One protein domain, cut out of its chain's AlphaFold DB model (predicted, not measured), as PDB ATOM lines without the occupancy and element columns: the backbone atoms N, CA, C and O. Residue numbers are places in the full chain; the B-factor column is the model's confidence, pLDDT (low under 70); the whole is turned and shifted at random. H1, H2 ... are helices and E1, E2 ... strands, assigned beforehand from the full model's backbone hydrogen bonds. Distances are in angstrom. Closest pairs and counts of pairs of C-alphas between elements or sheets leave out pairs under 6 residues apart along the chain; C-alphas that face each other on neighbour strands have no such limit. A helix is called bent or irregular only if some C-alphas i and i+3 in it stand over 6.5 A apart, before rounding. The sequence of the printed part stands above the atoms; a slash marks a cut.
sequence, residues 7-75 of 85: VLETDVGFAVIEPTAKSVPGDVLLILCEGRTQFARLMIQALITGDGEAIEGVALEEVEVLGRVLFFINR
ATOM      1  N   VAL A   7     112.712   3.797-112.269       95.75
ATOM      2  CA  VAL A   7     112.073   5.037-111.825       95.75
ATOM      3  C   VAL A   7     112.270   6.083-112.913       95.75
ATOM      4  O   VAL A   7     113.400   6.333-113.326       95.75
ATOM      5  N   LEU A   8     111.172   6.673-113.375       95.75
ATOM      6  CA  LEU A   8     111.162   7.783-114.321       95.75
ATOM      7  C   LEU A   8     110.740   9.053-113.583       95.75
ATOM      8  O   LEU A   8     109.705   9.062-112.921       95.75
ATOM      9  N   GLU A   9     111.532  10.115-113.687       95.94
ATOM     10  CA  GLU A   9     111.138  11.431-113.184       95.94
ATOM     11  C   GLU A   9     110.033  12.023-114.067       95.94
ATOM     12  O   GLU A   9     110.074  11.919-115.293       95.94
ATOM     13  N   THR A  10     109.046  12.640-113.429       94.06
ATOM     14  CA  THR A  10     107.970  13.388-114.074       94.06
ATOM     15  C   THR A  10     107.933  14.809-113.525       94.06
ATOM     16  O   THR A  10     108.507  15.133-112.484       94.06
ATOM     17  N   ASP A  11     107.189  15.660-114.207       91.88
ATOM     18  CA  ASP A  11     106.916  17.049-113.853       91.88
ATOM     19  C   ASP A  11     106.254  17.211-112.470       91.88
ATOM     20  O   ASP A  11     106.443  18.236-111.815       91.88
ATOM     21  N   VAL A  12     105.563  16.181-111.970       90.81
ATOM     22  CA  VAL A  12     104.913  16.182-110.644       90.81
ATOM     23  C   VAL A  12     105.590  15.270-109.615       90.81
ATOM     24  O   VAL A  12     105.217  15.287-108.441       90.81
ATOM     25  N   GLY A  13     106.595  14.484-110.009       94.88
ATOM     26  CA  GLY A  13     107.242  13.509-109.136       94.88
ATOM     27  C   GLY A  13     107.925  12.385-109.892       94.88
ATOM     28  O   GLY A  13     108.900  12.631-110.595       94.88
ATOM     29  N   PHE A  14     107.470  11.153-109.681       96.50
ATOM     30  CA  PHE A  14     108.076   9.957-110.254       96.50
ATOM     31  C   PHE A  14     107.023   8.940-110.690       96.50
ATOM     32  O   PHE A  14     105.957   8.830-110.086       96.50
ATOM     33  N   ALA A  15     107.360   8.141-111.694       97.38
ATOM     34  CA  ALA A  15     106.644   6.935-112.075       97.38
ATOM     35  C   ALA A  15     107.548   5.715-111.858       97.38
ATOM     36  O   ALA A  15     108.707   5.707-112.273       97.38
ATOM     37  N   VAL A  16     107.016   4.676-111.217       96.69
ATOM     38  CA  VAL A  16     107.685   3.375-111.090       96.69
ATOM     39  C   VAL A  16     107.185   2.482-112.212       96.69
ATOM     40  O   VAL A  16     105.987   2.208-112.294       96.69
ATOM     41  N   ILE A  17     108.097   2.049-113.076       96.25
ATOM     42  CA  ILE A  17     107.800   1.308-114.298       96.25
ATOM     43  C   ILE A  17     108.432  -0.074-114.212       96.25
ATOM     44  O   ILE A  17     109.627  -0.196-113.950       96.25
ATOM     45  N   GLU A  18     107.652  -1.109-114.486       94.12
ATOM     46  CA  GLU A  18     108.154  -2.471-114.632       94.12
ATOM     47  C   GLU A  18     108.171  -2.900-116.108       94.12
ATOM     48  O   GLU A  18     107.283  -2.513-116.883       94.12
ATOM     49  N   PRO A  19     109.145  -3.732-116.518       91.62
ATOM     50  CA  PRO A  19     109.042  -4.463-117.771       91.62
ATOM     51  C   PRO A  19     107.774  -5.319-117.749       91.62
ATOM     52  O   PRO A  19     107.581  -6.115-116.830       91.62
ATOM     53  N   THR A  20     106.919  -5.193-118.765       85.88
ATOM     54  CA  THR A  20     105.715  -6.021-118.868       85.88
ATOM     55  C   THR A  20     105.676  -6.788-120.182       85.88
ATOM     56  O   THR A  20     105.913  -6.234-121.250       85.88
ATOM     57  N   ALA A  21     105.354  -8.079-120.097       77.75
ATOM     58  CA  ALA A  21     105.026  -8.901-121.261       77.75
ATOM     59  C   ALA A  21     103.513  -8.933-121.539       77.75
ATOM     60  O   ALA A  21     103.090  -9.395-122.598       77.75
ATOM     61  N   LYS A  22     102.686  -8.517-120.567       84.81
ATOM     62  CA  LYS A  22     101.223  -8.551-120.643       84.81
ATOM     63  C   LYS A  22     100.629  -7.368-119.890       84.81
ATOM     64  O   LYS A  22     100.806  -7.247-118.681       84.81
ATOM     65  N   SER A  23      99.862  -6.557-120.597       90.50
ATOM     66  CA  SER A  23      99.048  -5.479-120.042       90.50
ATOM     67  C   SER A  23      97.567  -5.843-120.118       90.50
ATOM     68  O   SER A  23      97.139  -6.558-121.027       90.50
ATOM     69  N   VAL A  24      96.779  -5.356-119.166       94.56
ATOM     70  CA  VAL A  24      95.322  -5.524-119.127       94.56
ATOM     71  C   VAL A  24      94.619  -4.173-119.269       94.56
ATOM     72  O   VAL A  24      95.205  -3.142-118.930       94.56
ATOM     73  N   PRO A  25      93.364  -4.137-119.753       96.94
ATOM     74  CA  PRO A  25      92.593  -2.901-119.775       96.94
ATOM     75  C   PRO A  25      92.554  -2.240-118.388       96.94
ATOM     76  O   PRO A  25      92.312  -2.902-117.381       96.94
ATOM     77  N   GLY A  26      92.789  -0.933-118.353       96.62
ATOM     78  CA  GLY A  26      92.957  -0.121-117.150       96.62
ATOM     79  C   GLY A  26      94.416   0.195-116.812       96.62
ATOM     80  O   GLY A  26      94.659   1.188-116.124       96.62
ATOM     81  N   ASP A  27      95.377  -0.583-117.319       97.50
ATOM     82  CA  ASP A  27      96.800  -0.338-117.083       97.50
ATOM     83  C   ASP A  27      97.253   0.992-117.667       97.50
ATOM     84  O   ASP A  27      96.846   1.377-118.761       97.50
ATOM     85  N   VAL A  28      98.145   1.676-116.953       97.94
ATOM     86  CA  VAL A  28      98.873   2.822-117.498       97.94
ATOM     87  C   VAL A  28     100.227   2.333-117.983       97.94
ATOM     88  O   VAL A  28     100.961   1.677-117.246       97.94
ATOM     89  N   LEU A  29     100.544   2.636-119.233       97.69
ATOM     90  CA  LEU A  29     101.762   2.216-119.906       97.69
ATOM     91  C   LEU A  29     102.624   3.437-120.203       97.69
ATOM     92  O   LEU A  29     102.101   4.495-120.557       97.69
ATOM     93  N   LEU A  30     103.940   3.277-120.079       97.44
ATOM     94  CA  LEU A  30     104.884   4.176-120.725       97.44
ATOM     95  C   LEU A  30     105.035   3.709-122.171       97.44
ATOM     96  O   LEU A  30     105.448   2.572-122.415       97.44
ATOM     97  N   ILE A  31     104.710   4.585-123.110       96.94
ATOM     98  CA  ILE A  31     104.783   4.304-124.540       96.94
ATOM     99  C   ILE A  31     105.738   5.271-125.232       96.94
ATOM    100  O   ILE A  31     105.892   6.410-124.790       96.94
ATOM    101  N   LEU A  32     106.350   4.821-126.320       96.88
ATOM    102  CA  LEU A  32     107.035   5.650-127.302       96.88
ATOM    103  C   LEU A  32     106.160   5.710-128.556       96.88
ATOM    104  O   LEU A  32     105.883   4.688-129.180       96.88
ATOM    105  N   CYS A  33     105.714   6.911-128.907       94.88
ATOM    106  CA  CYS A  33     104.887   7.175-130.079       94.88
ATOM    107  C   CYS A  33     105.414   8.441-130.762       94.88
ATOM    108  O   CYS A  33     105.726   9.420-130.084       94.88
ATOM    109  N   GLU A  34     105.610   8.401-132.082       93.12
ATOM    110  CA  GLU A  34     106.144   9.530-132.867       93.12
ATOM    111  C   GLU A  34     107.452  10.135-132.299       93.12
ATOM    112  O   GLU A  34     107.696  11.343-132.338       93.12
ATOM    113  N   GLY A  35     108.314   9.290-131.719       93.94
ATOM    114  CA  GLY A  35     109.581   9.713-131.111       93.94
ATOM    115  C   GLY A  35     109.447  10.413-129.752       93.94
ATOM    116  O   GLY A  35     110.436  10.940-129.242       93.94
ATOM    117  N   ARG A  36     108.253  10.420-129.146       93.31
ATOM    118  CA  ARG A  36     107.987  10.994-127.824       93.31
ATOM    119  C   ARG A  36     107.539   9.923-126.844       93.31
ATOM    120  O   ARG A  36     106.686   9.093-127.148       93.31
ATOM    121  N   THR A  37     108.114   9.956-125.648       95.38
ATOM    122  CA  THR A  37     107.660   9.110-124.547       95.38
ATOM    123  C   THR A  37     106.506   9.777-123.819       95.38
ATOM    124  O   THR A  37     106.625  10.934-123.416       95.38
ATOM    125  N   GLN A  38     105.423   9.044-123.600       96.06
ATOM    126  CA  GLN A  38     104.259   9.531-122.868       96.06
ATOM    127  C   GLN A  38     103.556   8.400-122.122       96.06
ATOM    128  O   GLN A  38     103.785   7.221-122.386       96.06
ATOM    129  N   PHE A  39     102.685   8.767-121.186       97.44
ATOM    130  CA  PHE A  39     101.812   7.809-120.520       97.44
ATOM    131  C   PHE A  39     100.491   7.681-121.275       97.44
ATOM    132  O   PHE A  39      99.905   8.683-121.690       97.44
ATOM    133  N   ALA A  40     100.003   6.451-121.407       98.00
ATOM    134  CA  ALA A  40      98.681   6.179-121.949       98.00
ATOM    135  C   ALA A  40      97.996   5.052-121.177       98.00
ATOM    136  O   ALA A  40      98.638   4.094-120.743       98.00
ATOM    137  N   ARG A  41      96.680   5.162-120.993       98.19
ATOM    138  CA  ARG A  41      95.867   4.116-120.378       98.19
ATOM    139  C   ARG A  41      95.405   3.137-121.447       98.19
ATOM    140  O   ARG A  41      94.715   3.526-122.386       98.19
ATOM    141  N   LEU A  42      95.732   1.865-121.271       97.62
ATOM    142  CA  LEU A  42      95.222   0.793-122.107       97.62
ATOM    143  C   LEU A  42      93.727   0.611-121.856       97.62
ATOM    144  O   LEU A  42      93.296   0.315-120.746       97.62
ATOM    145  N   MET A  43      92.937   0.758-122.903       96.44
ATOM    146  CA  MET A  43      91.545   0.329-122.970       96.44
ATOM    147  C   MET A  43      91.467  -0.945-123.820       96.44
ATOM    148  O   MET A  43      92.488  -1.501-124.209       96.44
ATOM    149  N   ILE A  44      90.263  -1.457-124.085       92.81
ATOM    150  CA  ILE A  44      90.097  -2.776-124.725       92.81
ATOM    151  C   ILE A  44      90.848  -2.863-126.068       92.81
ATOM    152  O   ILE A  44      91.501  -3.870-126.323       92.81
ATOM    153  N   GLN A  45      90.775  -1.823-126.906       92.06
ATOM    154  CA  GLN A  45      91.424  -1.792-128.230       92.06
ATOM    155  C   GLN A  45      92.084  -0.443-128.558       92.06
ATOM    156  O   GLN A  45      92.337  -0.151-129.722       92.06
ATOM    157  N   ALA A  46      92.340   0.385-127.544       96.88
ATOM    158  CA  ALA A  46      92.879   1.730-127.724       96.88
ATOM    159  C   ALA A  46      93.797   2.112-126.561       96.88
ATOM    160  O   ALA A  46      93.653   1.593-125.451       96.88
ATOM    161  N   LEU A  47      94.702   3.051-126.805       98.06
ATOM    162  CA  LEU A  47      95.487   3.731-125.781       98.06
ATOM    163  C   LEU A  47      94.956   5.153-125.626       98.06
ATOM    164  O   LEU A  47      94.944   5.909-126.590       98.06
ATOM    165  N   ILE A  48      94.525   5.509-124.417       98.00
ATOM    166  CA  ILE A  48      94.030   6.854-124.107       98.00
ATOM    167  C   ILE A  48      95.167   7.669-123.510       98.00
ATOM    168  O   ILE A  48      95.680   7.337-122.437       98.00
ATOM    169  N   THR A  49      95.581   8.711-124.211       96.62
ATOM    170  CA  THR A  49      96.712   9.562-123.846       96.62
ATOM    171  C   THR A  49      96.303  10.624-122.824       96.62
ATOM    172  O   THR A  49      95.122  10.823-122.536       96.62
ATOM    173  N   GLY A  50      97.283  11.274-122.188       91.31
ATOM    174  CA  GLY A  50      97.028  12.232-121.099       91.31
ATOM    175  C   GLY A  50      96.235  13.482-121.505       91.31
ATOM    176  O   GLY A  50      95.622  14.115-120.649       91.31
ATOM    177  N   ASP A  51      96.219  13.817-122.792       93.00
ATOM    178  CA  ASP A  51      95.400  14.869-123.405       93.00
ATOM    179  C   ASP A  51      93.967  14.413-123.745       93.00
ATOM    180  O   ASP A  51      93.132  15.243-124.093       93.00
ATOM    181  N   GLY A  52      93.655  13.125-123.570       95.19
ATOM    182  CA  GLY A  52      92.334  12.546-123.813       95.19
ATOM    183  C   GLY A  52      92.136  11.976-125.217       95.19
ATOM    184  O   GLY A  52      91.058  11.447-125.489       95.19
ATOM    185  N   GLU A  53      93.152  12.038-126.078       95.56
ATOM    186  CA  GLU A  53      93.104  11.439-127.410       95.56
ATOM    187  C   GLU A  53      93.212   9.908-127.345       95.56
ATOM    188  O   GLU A  53      93.727   9.319-126.387       95.56
ATOM    189  N   ALA A  54      92.687   9.249-128.375       97.00
ATOM    190  CA  ALA A  54      92.751   7.803-128.519       97.00
ATOM    191  C   ALA A  54      93.706   7.435-129.657       97.00
ATOM    192  O   ALA A  54      93.513   7.840-130.800       97.00
ATOM    193  N   ILE A  55      94.707   6.614-129.348       97.06
ATOM    194  CA  ILE A  55      95.505   5.914-130.352       97.06
ATOM    195  C   ILE A  55      94.855   4.548-130.556       97.06
ATOM    196  O   ILE A  55      94.696   3.788-129.599       97.06
ATOM    197  N   GLU A  56      94.459   4.238-131.787       96.75
ATOM    198  CA  GLU A  56      93.743   3.009-132.132       96.75
ATOM    199  C   GLU A  56      94.021   2.561-133.574       96.75
ATOM    200  O   GLU A  56      94.593   3.292-134.386       96.75
ATOM    201  N   GLY A  57      93.622   1.327-133.892       96.00
ATOM    202  CA  GLY A  57      93.792   0.755-135.226       96.00
ATOM    203  C   GLY A  57      95.258   0.702-135.657       96.00
ATOM    204  O   GLY A  57      96.121   0.292-134.886       96.00
ATOM    205  N   VAL A  58      95.535   1.134-136.890       95.50
ATOM    206  CA  VAL A  58      96.884   1.104-137.485       95.50
ATOM    207  C   VAL A  58      97.896   1.963-136.731       95.50
ATOM    208  O   VAL A  58      99.058   1.588-136.645       95.50
ATOM    209  N   ALA A  59      97.465   3.071-136.118       94.88
ATOM    210  CA  ALA A  59      98.361   3.929-135.343       94.88
ATOM    211  C   ALA A  59      98.897   3.209-134.097       94.88
ATOM    212  O   ALA A  59      99.998   3.492-133.638       94.88
ATOM    213  N   LEU A  60      98.141   2.239-133.569       95.56
ATOM    214  CA  LEU A  60      98.562   1.418-132.437       95.56
ATOM    215  C   LEU A  60      99.750   0.509-132.788       95.56
ATOM    216  O   LEU A  60     100.524   0.158-131.904       95.56
ATOM    217  N   GLU A  61      99.896   0.128-134.062       94.06
ATOM    218  CA  GLU A  61     100.983  -0.740-134.540       94.06
ATOM    219  C   GLU A  61     102.345  -0.029-134.522       94.06
ATOM    220  O   GLU A  61     103.382  -0.686-134.439       94.06
ATOM    221  N   GLU A  62     102.345   1.305-134.557       94.81
ATOM    222  CA  GLU A  62     103.550   2.141-134.503       94.81
ATOM    223  C   GLU A  62     103.960   2.509-133.065       94.81
ATOM    224  O   GLU A  62     104.993   3.147-132.853       94.81
ATOM    225  N   VAL A  63     103.167   2.111-132.064       95.88
ATOM    226  CA  VAL A  63     103.438   2.398-130.653       95.88
ATOM    227  C   VAL A  63     104.330   1.320-130.046       95.88
ATOM    228  O   VAL A  63     103.977   0.142-130.005       95.88
ATOM    229  N   GLU A  64     105.452   1.731-129.462       96.00
ATOM    230  CA  GLU A  64     106.293   0.845-128.660       96.00
ATOM    231  C   GLU A  64     105.931   0.969-127.173       96.00
ATOM    232  O   GLU A  64     105.930   2.060-126.600       96.00
ATOM    233  N   VAL A  65     105.633  -0.157-126.519       95.44
ATOM    234  CA  VAL A  65     105.383  -0.205-125.070       95.44
ATOM    235  C   VAL A  65     106.703  -0.427-124.339       95.44
ATOM    236  O   VAL A  65     107.305  -1.493-124.434       95.44
ATOM    237  N   LEU A  66     107.123   0.563-123.555       95.31
ATOM    238  CA  LEU A  66     108.378   0.529-122.799       95.31
ATOM    239  C   LEU A  66     108.221  -0.122-121.417       95.31
ATOM    240  O   LEU A  66     109.195  -0.602-120.836       95.31
ATOM    241  N   GLY A  67     107.002  -0.143-120.875       95.94
ATOM    242  CA  GLY A  67     106.698  -0.800-119.607       95.94
ATOM    243  C   GLY A  67     105.352  -0.387-119.022       95.94
ATOM    244  O   GLY A  67     104.689   0.529-119.514       95.94
ATOM    245  N   ARG A  68     104.951  -1.065-117.946       97.00
ATOM    246  CA  ARG A  68     103.734  -0.748-117.189       97.00
ATOM    247  C   ARG A  68     104.079   0.112-115.988       97.00
ATOM    248  O   ARG A  68     105.036  -0.171-115.275       97.00
ATOM    249  N   VAL A  69     103.273   1.134-115.739       97.06
ATOM    250  CA  VAL A  69     103.374   1.955-114.536       97.06
ATOM    251  C   VAL A  69     102.677   1.244-113.379       97.06
ATOM    252  O   VAL A  69     101.490   0.931-113.457       97.06
ATOM    253  N   LEU A  70     103.413   1.021-112.294       95.25
ATOM    254  CA  LEU A  70     102.890   0.478-111.041       95.25
ATOM    255  C   LEU A  70     102.405   1.583-110.106       95.25
ATOM    256  O   LEU A  70     101.338   1.476-109.506       95.25
ATOM    257  N   PHE A  71     103.195   2.652-109.989       95.25
ATOM    258  CA  PHE A  71     102.939   3.737-109.051       95.25
ATOM    259  C   PHE A  71     103.293   5.084-109.664       95.25
ATOM    260  O   PHE A  71     104.339   5.228-110.296       95.25
ATOM    261  N   PHE A  72     102.451   6.078-109.386       96.50
ATOM    262  CA  PHE A  72     102.814   7.486-109.467       96.50
ATOM    263  C   PHE A  72     103.109   7.984-108.053       96.50
ATOM    264  O   PHE A  72     102.274   7.856-107.157       96.50
ATOM    265  N   ILE A  73     104.301   8.528-107.852       96.06
ATOM    266  CA  ILE A  73     104.756   9.090-106.584       96.06
ATOM    267  C   ILE A  73     104.867  10.595-106.785       96.06
ATOM    268  O   ILE A  73     105.821  11.077-107.392       96.06
ATOM    269  N   ASN A  74     103.885  11.338-106.291       94.00
ATOM    270  CA  ASN A  74     103.881  12.793-106.398       94.00
ATOM    271  C   ASN A  74     104.813  13.412-105.354       94.00
ATOM    272  O   ASN A  74     104.938  12.909-104.235       94.00
ATOM    273  N   ARG A  75     105.444  14.535-105.705       88.75
ATOM    274  CA  ARG A  75     106.188  15.353-104.743       88.75
ATOM    275  C   ARG A  75     105.206  15.863-103.694       88.75
ATOM    276  O   ARG A  75     104.189  16.464-104.033       88.75
TER     277      ARG A  75
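AT A GLANCE: This is residues 7 to 75 of the 85 residues of an uncharacterized protein of Enterobacter cancerogenus (UniProt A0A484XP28). What does this domain look like? It is one strongly twisted sheet of seven strands, in which the long, bent strand E7 joins the hairpin of E1 and E2 at one end to the meander of E3, E4, E5 and E6 at the other. A short helix, H1, only grazes the sheet, far along the long axis from E1. What is it built of? The printed part has 69 residues, with seven named strands and one named helix in the chain order E1 E2 E3 E4 E5 E6 H1 E7; the sheet's order is E1 E2 E7 E3 E4 E5 E6, all antiparallel, and the class is mostly strand. It is compact, with a radius of gyration of the C-alphas of 11.6 A, and its outline is elongated, 36 by 22 by 19 A.

HOW THE PARTS SIT: How does E7 pair with two strands? E7, residues 64 to 74, bends by 70 degrees at residue 70, and its pairing is staggered: with E3, residues 28 to 33, over its residues 64 to 68, and with E2, residues 13 to 18, over its residues 68 to 74. N 66 and O 30 are 2.9 A apart and N 16 and O 71 are 2.9 A apart, both within hydrogen-bond range. The directions differ by 133 degrees for E7 and E3 and by 136 degrees for E2 and E7. What lies beyond E2? The edge strand E1, residues 7 to 10, forms a hairpin with E2, and N 8 and O 15 are within hydrogen-bond range at 2.9 A. What lies beyond E3? E4, residues 36 to 42, E5, residues 46 to 49, and the edge strand E6, residues 54 to 56, follow E3 in a meander, each strand the antiparallel neighbour of the one before. Within hydrogen-bond range are N 31 and O 38 at 2.9 A, N 41 and O 48 at 2.8 A, and N 47 and O 55 at 2.9 A. E1 and E6 are apart. And the helix? H1, residues 58 to 61, only grazes the sheet with its residues 59 to 61; it is too short for any O i to N i+4 pair, and its one O i to N i+3 pair is within range.

IN THESE COORDINATES: Where do the strands begin and end? E1 begins at C-alpha 7, (112.073, 5.037, -111.825), and E7 ends at C-alpha 74, (103.881, 12.793, -106.398). Which are long? From first to last C-alpha, E7 measures 25.4 A, E4 17.3 A, E2 16.9 A and E3 14.6 A.

THE WHOLE: How far does it reach? The two C-alphas farthest apart, those of Val 58 and Arg 75, are 36.9 A apart. Are there cuts or long links? The printed part has no cut and no long link; E2 to E3, with 9 residues between them, is a short link, and the others are tight. Is confidence low anywhere? No printed residue is under 70, and the mean pLDDT of the printed part is 94.9.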